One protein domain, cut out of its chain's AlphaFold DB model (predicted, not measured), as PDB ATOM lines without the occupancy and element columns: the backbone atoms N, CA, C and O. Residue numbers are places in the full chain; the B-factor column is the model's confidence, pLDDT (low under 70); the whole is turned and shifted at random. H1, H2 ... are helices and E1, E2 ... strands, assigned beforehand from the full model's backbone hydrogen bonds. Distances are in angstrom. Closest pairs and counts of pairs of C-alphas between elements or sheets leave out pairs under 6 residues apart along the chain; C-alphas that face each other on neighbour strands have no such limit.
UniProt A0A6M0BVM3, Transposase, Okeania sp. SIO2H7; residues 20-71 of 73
ATOM      1  N   ILE A  20      17.476 -13.410 -48.536       91.94
ATOM      2  CA  ILE A  20      16.520 -12.845 -47.589       91.94
ATOM      3  C   ILE A  20      15.495 -13.918 -47.243       91.94
ATOM      4  O   ILE A  20      15.004 -14.650 -48.110       91.94
ATOM      5  N   VAL A  21      15.168 -13.994 -45.959       93.38
ATOM      6  CA  VAL A  21      14.079 -14.804 -45.422       93.38
ATOM      7  C   VAL A  21      13.149 -13.880 -44.649       93.38
ATOM      8  O   VAL A  21      13.600 -13.083 -43.832       93.38
ATOM      9  N   ALA A  22      11.851 -13.991 -44.911       95.44
ATOM     10  CA  ALA A  22      10.806 -13.258 -44.215       95.44
ATOM     11  C   ALA A  22       9.913 -14.231 -43.438       95.44
ATOM     12  O   ALA A  22       9.576 -15.312 -43.930       95.44
ATOM     13  N   ILE A  23       9.523 -13.824 -42.231       97.12
ATOM     14  CA  ILE A  23       8.577 -14.539 -41.376       97.12
ATOM     15  C   ILE A  23       7.363 -13.637 -41.186       97.12
ATOM     16  O   ILE A  23       7.473 -12.570 -40.587       97.12
ATOM     17  N   ASP A  24       6.211 -14.078 -41.680       94.88
ATOM     18  CA  ASP A  24       4.919 -13.436 -41.429       94.88
ATOM     19  C   ASP A  24       4.134 -14.254 -40.398       94.88
ATOM     20  O   ASP A  24       3.906 -15.448 -40.600       94.88
ATOM     21  N   LEU A  25       3.752 -13.637 -39.279       95.88
ATOM     22  CA  LEU A  25       3.039 -14.299 -38.183       95.88
ATOM     23  C   LEU A  25       1.536 -14.025 -38.263       95.88
ATOM     24  O   LEU A  25       1.104 -12.889 -38.442       95.88
ATOM     25  N   GLY A  26       0.718 -15.054 -38.040       92.56
ATOM     26  CA  GLY A  26      -0.732 -14.935 -38.164       92.56
ATOM     27  C   GLY A  26      -1.531 -15.951 -37.351       92.56
ATOM     28  O   GLY A  26      -1.009 -16.840 -36.688       92.56
ATOM     29  N   LEU A  27      -2.861 -15.815 -37.377       91.69
ATOM     30  CA  LEU A  27      -3.763 -16.720 -36.646       91.69
ATOM     31  C   LEU A  27      -4.243 -17.910 -37.480       91.69
ATOM     32  O   LEU A  27      -4.542 -18.965 -36.926       91.69
ATOM     33  N   ASN A  28      -4.375 -17.752 -38.799       89.94
ATOM     34  CA  ASN A  28      -4.747 -18.863 -39.684       89.94
ATOM     35  C   ASN A  28      -3.499 -19.665 -40.075       89.94
ATOM     36  O   ASN A  28      -3.463 -20.881 -39.882       89.94
ATOM     37  N   ASN A  29      -2.468 -18.953 -40.525       94.44
ATOM     38  CA  ASN A  29      -1.111 -19.451 -40.696       94.44
ATOM     39  C   ASN A  29      -0.313 -18.908 -39.512       94.44
ATOM     40  O   ASN A  29      -0.140 -17.700 -39.432       94.44
ATOM     41  N   LEU A  30       0.092 -19.774 -38.576       96.12
ATOM     42  CA  LEU A  30       0.863 -19.385 -37.388       96.12
ATOM     43  C   LEU A  30       2.094 -18.580 -37.793       96.12
ATOM     44  O   LEU A  30       2.368 -17.519 -37.246       96.12
ATOM     45  N   ALA A  31       2.797 -19.125 -38.778       97.06
ATOM     46  CA  ALA A  31       3.912 -18.494 -39.436       97.06
ATOM     47  C   ALA A  31       3.888 -18.885 -40.916       97.06
ATOM     48  O   ALA A  31       3.567 -20.027 -41.261       97.06
ATOM     49  N   THR A  32       4.261 -17.944 -41.768       97.06
ATOM     50  CA  THR A  32       4.613 -18.174 -43.163       97.06
ATOM     51  C   THR A  32       6.076 -17.798 -43.321       97.06
ATOM     52  O   THR A  32       6.458 -16.665 -43.044       97.06
ATOM     53  N   LEU A  33       6.895 -18.755 -43.737       97.06
ATOM     54  CA  LEU A  33       8.308 -18.550 -44.028       97.06
ATOM     55  C   LEU A  33       8.475 -18.431 -45.541       97.06
ATOM     56  O   LEU A  33       8.143 -19.377 -46.252       97.06
ATOM     57  N   SER A  34       8.988 -17.306 -46.026       96.12
ATOM     58  CA  SER A  34       9.243 -17.076 -47.452       96.12
ATOM     59  C   SER A  34      10.678 -16.620 -47.684       96.12
ATOM     60  O   SER A  34      11.309 -16.063 -46.789       96.12
ATOM     61  N   THR A  35      11.205 -16.858 -48.881       96.12
ATOM     62  CA  THR A  35      12.574 -16.498 -49.254       96.12
ATOM     63  C   THR A  35      12.645 -16.053 -50.710       96.12
ATOM     64  O   THR A  35      11.796 -16.422 -51.516       96.12
ATOM     65  N   ASN A  36      13.667 -15.268 -51.048       94.88
ATOM     66  CA  ASN A  36      13.986 -14.911 -52.431       94.88
ATOM     67  C   ASN A  36      14.819 -15.981 -53.163       94.88
ATOM     68  O   ASN A  36      15.262 -15.743 -54.288       94.88
ATOM     69  N   LEU A  37      15.054 -17.143 -52.546       93.56
ATOM     70  CA  LEU A  37      15.738 -18.252 -53.200       93.56
ATOM     71  C   LEU A  37      14.875 -18.854 -54.323       93.56
ATOM     72  O   LEU A  37      13.685 -19.110 -54.120       93.56
ATOM     73  N   PRO A  38      15.464 -19.140 -55.497       92.50
ATOM     74  CA  PRO A  38      14.745 -19.781 -56.587       92.50
ATOM     75  C   PRO A  38      14.268 -21.182 -56.185       92.50
ATOM     76  O   PRO A  38      14.908 -21.888 -55.402       92.50
ATOM     77  N   ASN A  39      13.131 -21.592 -56.751       93.50
ATOM     78  CA  ASN A  39      12.512 -22.906 -56.545       93.50
ATOM     79  C   ASN A  39      12.151 -23.241 -55.082       93.50
ATOM     80  O   ASN A  39      11.929 -24.407 -54.760       93.50
ATOM     81  N   HIS A  40      12.060 -22.244 -54.195       93.81
ATOM     82  CA  HIS A  40      11.546 -22.413 -52.836       93.81
ATOM     83  C   HIS A  40      10.111 -21.905 -52.728       93.81
ATOM     84  O   HIS A  40       9.808 -20.765 -53.072       93.81
ATOM     85  N   GLN A  41       9.222 -22.755 -52.219       95.25
ATOM     86  CA  GLN A  41       7.850 -22.362 -51.910       95.25
ATOM     87  C   GLN A  41       7.745 -21.897 -50.454       95.25
ATOM     88  O   GLN A  41       8.446 -22.439 -49.593       95.25
ATOM     89  N   PRO A  42       6.851 -20.940 -50.145       95.38
ATOM     90  CA  PRO A  42       6.617 -20.539 -48.769       95.38
ATOM     91  C   PRO A  42       6.193 -21.722 -47.894       95.38
ATOM     92  O   PRO A  42       5.295 -22.489 -48.245       95.38
ATOM     93  N   LYS A  43       6.808 -21.850 -46.717       96.56
ATOM     94  CA  LYS A  43       6.440 -22.873 -45.735       96.56
ATOM     95  C   LYS A  43       5.395 -22.315 -44.778       96.56
ATOM     96  O   LYS A  43       5.643 -21.328 -44.087       96.56
ATOM     97  N   ILE A  44       4.240 -22.974 -44.722       96.94
ATOM     98  CA  ILE A  44       3.103 -22.563 -43.893       96.94
ATOM     99  C   ILE A  44       3.009 -23.450 -42.653       96.94
ATOM    100  O   ILE A  44       2.888 -24.672 -42.745       96.94
ATOM    101  N   TYR A  45       2.994 -22.820 -41.485       96.44
ATOM    102  CA  TYR A  45       2.739 -23.470 -40.207       96.44
ATOM    103  C   TYR A  45       1.281 -23.241 -39.800       96.44
ATOM    104  O   TYR A  45       0.775 -22.123 -39.827       96.44
ATOM    105  N   ASN A  46       0.567 -24.302 -39.428       96.00
ATOM    106  CA  ASN A  46      -0.871 -24.236 -39.161       96.00
ATOM    107  C   ASN A  46      -1.190 -23.484 -37.850       96.00
ATOM    108  O   ASN A  46      -0.854 -23.952 -36.763       96.00
ATOM    109  N   GLY A  47      -1.911 -22.361 -37.940       96.94
ATOM    110  CA  GLY A  47      -2.324 -21.539 -36.793       96.94
ATOM    111  C   GLY A  47      -3.698 -21.875 -36.211       96.94
ATOM    112  O   GLY A  47      -4.073 -21.350 -35.161       96.94
ATOM    113  N   ARG A  48      -4.459 -22.796 -36.820       96.00
ATOM    114  CA  ARG A  48      -5.840 -23.105 -36.397       96.00
ATOM    115  C   ARG A  48      -5.943 -23.512 -34.925       96.00
ATOM    116  O   ARG A  48      -6.932 -23.172 -34.278       96.00
ATOM    117  N   ARG A  49      -4.923 -24.188 -34.381       94.38
ATOM    118  CA  ARG A  49      -4.858 -24.546 -32.953       94.38
ATOM    119  C   ARG A  49      -4.821 -23.302 -32.060       94.38
ATOM    120  O   ARG A  49      -5.647 -23.181 -31.161       94.38
ATOM    121  N   LEU A  50      -3.947 -22.340 -32.362       95.50
ATOM    122  CA  LEU A  50      -3.868 -21.063 -31.645       95.50
ATOM    123  C   LEU A  50      -5.185 -20.279 -31.752       95.50
ATOM    124  O   LEU A  50      -5.701 -19.768 -30.760       95.50
ATOM    125  N   LYS A  51      -5.787 -20.244 -32.947       95.44
ATOM    126  CA  LYS A  51      -7.093 -19.610 -33.166       95.44
ATOM    127  C   LYS A  51      -8.203 -20.234 -32.312       95.44
ATOM    128  O   LYS A  51      -9.068 -19.505 -31.821       95.44
ATOM    129  N   ALA A  52      -8.205 -21.555 -32.127       96.56
ATOM    130  CA  ALA A  52      -9.175 -22.249 -31.278       96.56
ATOM    131  C   ALA A  52      -9.009 -21.874 -29.796       96.56
ATOM    132  O   ALA A  52      -9.995 -21.534 -29.140       96.56
ATOM    133  N   VAL A  53      -7.768 -21.838 -29.300       96.56
ATOM    134  CA  VAL A  53      -7.452 -21.385 -27.932       96.56
ATOM    135  C   VAL A  53      -7.900 -19.936 -27.721       96.56
ATOM    136  O   VAL A  53      -8.610 -19.640 -26.758       96.56
ATOM    137  N   ASN A  54      -7.601 -19.044 -28.669       94.88
ATOM    138  CA  ASN A  54      -8.033 -17.645 -28.604       94.88
ATOM    139  C   ASN A  54      -9.561 -17.496 -28.589       94.88
ATOM    140  O   ASN A  54     -10.098 -16.652 -27.870       94.88
ATOM    141  N   GLN A  55     -10.290 -18.309 -29.355       96.69
ATOM    142  CA  GLN A  55     -11.756 -18.309 -29.311       96.69
ATOM    143  C   GLN A  55     -12.296 -18.795 -27.965       96.69
ATOM    144  O   GLN A  55     -13.245 -18.209 -27.438       96.69
ATOM    145  N   TYR A  56     -11.687 -19.834 -27.394       97.94
ATOM    146  CA  TYR A  56     -12.062 -20.337 -26.078       97.94
ATOM    147  C   TYR A  56     -11.868 -19.270 -24.993       97.94
ATOM    148  O   TYR A  56     -12.812 -18.968 -24.260       97.94
ATOM    149  N   ALA A  57     -10.705 -18.618 -24.958       97.62
ATOM    150  CA  ALA A  57     -10.429 -17.531 -24.021       97.62
ATOM    151  C   ALA A  57     -11.453 -16.388 -24.151       97.62
ATOM    152  O   ALA A  57     -12.070 -15.986 -23.164       97.62
ATOM    153  N   LYS A  58     -11.748 -15.942 -25.383       97.38
ATOM    154  CA  LYS A  58     -12.788 -14.927 -25.643       97.38
ATOM    155  C   LYS A  58     -14.167 -15.349 -25.125       97.38
ATOM    156  O   LYS A  58     -14.913 -14.516 -24.603       97.38
ATOM    157  N   LYS A  59     -14.524 -16.635 -25.239       98.19
ATOM    158  CA  LYS A  59     -15.786 -17.176 -24.708       98.19
ATOM    159  C   LYS A  59     -15.843 -17.074 -23.183       98.19
ATOM    160  O   LYS A  59     -16.899 -16.713 -22.662       98.19
ATOM    161  N   LEU A  60     -14.743 -17.359 -22.487       98.25
ATOM    162  CA  LEU A  60     -14.653 -17.206 -21.033       98.25
ATOM    163  C   LEU A  60     -14.806 -15.739 -20.622       98.25
ATOM    164  O   LEU A  60     -15.697 -15.429 -19.836       98.25
ATOM    165  N   THR A  61     -14.047 -14.826 -21.232       97.56
ATOM    166  CA  THR A  61     -14.140 -13.387 -20.937       97.56
ATOM    167  C   THR A  61     -15.559 -12.854 -21.129       97.56
ATOM    168  O   THR A  61     -16.061 -12.103 -20.295       97.56
ATOM    169  N   ARG A  62     -16.242 -13.262 -22.208       97.00
ATOM    170  CA  ARG A  62     -17.628 -12.850 -22.474       97.00
ATOM    171  C   ARG A  62     -18.597 -13.344 -21.399       97.00
ATOM    172  O   ARG A  62     -19.501 -12.606 -21.020       97.00
ATOM    173  N   ARG A  63     -18.420 -14.577 -20.913       97.31
ATOM    174  CA  ARG A  63     -19.236 -15.134 -19.823       97.31
ATOM    175  C   ARG A  63     -19.035 -14.348 -18.535       97.31
ATOM    176  O   ARG A  63     -20.027 -13.941 -17.944       97.31
ATOM    177  N   SER A  64     -17.786 -14.071 -18.164       96.44
ATOM    178  CA  SER A  64     -17.481 -13.271 -16.976       96.44
ATOM    179  C   SER A  64     -18.109 -11.883 -17.073       96.44
ATOM    180  O   SER A  64     -18.847 -11.496 -16.177       96.44
ATOM    181  N   LYS A  65     -17.923 -11.169 -18.195       96.44
ATOM    182  CA  LYS A  65     -18.536  -9.844 -18.408       96.44
ATOM    183  C   LYS A  65     -20.061  -9.868 -18.276       96.44
ATOM    184  O   LYS A  65     -20.616  -8.977 -17.648       96.44
ATOM    185  N   LYS A  66     -20.724 -10.896 -18.821       96.50
ATOM    186  CA  LYS A  66     -22.179 -11.067 -18.698       96.50
ATOM    187  C   LYS A  66     -22.618 -11.310 -17.248       96.50
ATOM    188  O   LYS A  66     -23.645 -10.796 -16.830       96.50
ATOM    189  N   LEU A  67     -21.863 -12.098 -16.483       96.00
ATOM    190  CA  LEU A  67     -22.158 -12.321 -15.064       96.00
ATOM    191  C   LEU A  67     -22.019 -11.019 -14.269       96.00
ATOM    192  O   LEU A  67     -22.939 -10.662 -13.546       96.00
ATOM    193  N   TYR A  68     -20.927 -10.277 -14.470       95.31
ATOM    194  CA  TYR A  68     -20.735  -8.972 -13.836       95.31
ATOM    195  C   TYR A  68     -21.850  -7.985 -14.186       95.31
ATOM    196  O   TYR A  68     -22.358  -7.322 -13.289       95.31
ATOM    197  N   SER A  69     -22.267  -7.890 -15.454       94.50
ATOM    198  CA  SER A  69     -23.368  -6.992 -15.821       94.50
ATOM    199  C   SER A  69     -24.684  -7.393 -15.160       94.50
ATOM    200  O   SER A  69     -25.424  -6.522 -14.745       94.50
ATOM    201  N   ASN A  70     -24.961  -8.693 -15.025       94.12
ATOM    202  CA  ASN A  70     -26.196  -9.184 -14.408       94.12
ATOM    203  C   ASN A  70     -26.254  -8.981 -12.886       94.12
ATOM    204  O   ASN A  70     -27.343  -8.983 -12.335       94.12
ATOM    205  N   ILE A  71     -25.104  -8.880 -12.212       94.12
ATOM    206  CA  ILE A  71     -25.027  -8.637 -10.760       94.12
ATOM    207  C   ILE A  71     -25.184  -7.142 -10.436       94.12
ATOM    208  O   ILE A  71     -25.632  -6.799  -9.349       94.12
TER     209      ILE A  71
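What this domain is: This is residues 20 to 71 of the 73 residues of the protein "Transposase" of Okeania sp. SIO2H7 (UniProt A0A6M0BVM3). A small three-stranded antiparallel sheet, E1, E2 and E3 side by side, sits at one end of a rod, and one long helix, H1, leads away from it, with residues 55 to 71 sticking out free. The printed part has 52 residues, with three named strands and then one named helix along the chain, and the sheet's order is E1, E2, E3. The class is mixed, helices and strands. The whole is extended, with a radius of gyration of the C-alphas of 18.0 A and spans of 62 by 16 by 7 A.

Where its parts are: Find C-alpha 21 at (14.079, -14.804, -45.422); there E1 begins, residues 21 to 25, 13.2 A long. After a tight link of 3 residues, read E2 at residues 29 to 35, 16.4 A long. A short link of 7 residues leads to E3, residues 43 to 46. After Gly 47, look for C-alpha 48 at (-5.840, -23.105, -36.397); from there H1, residues 48 to 71, runs 35.1 A to C-alpha 71 at (-25.027, -8.637, -10.760).

How they stand to each other: The strands form a meander, each the antiparallel neighbour of the one before. In the hairpin of E1 and E2, at 166 degrees, find N 22 and O 34 within hydrogen-bond range at 2.8 A. In the hairpin of E2 and E3, at 175 degrees, N 30 and O 45 are 2.7 A apart, also within range. E1 and E3, the edge strands, are apart. H1 is on the sheet but only grazes it, with residues 48 to 51; its closest C-alphas to E2 are those of Arg 48 and Asn 29, 7.4 A apart. In H1 every O i to N i+4 pair is within hydrogen-bond range.

The domain as a whole: The two C-alphas farthest apart are those of Pro 38 and Ile 71, 61.7 A. Without residues 55 to 71, the body spans 36 by 14 by 7 A. The printed part has no cut, and no link is long. The mean pLDDT of the printed part is 95.6, and no printed residue is under 70.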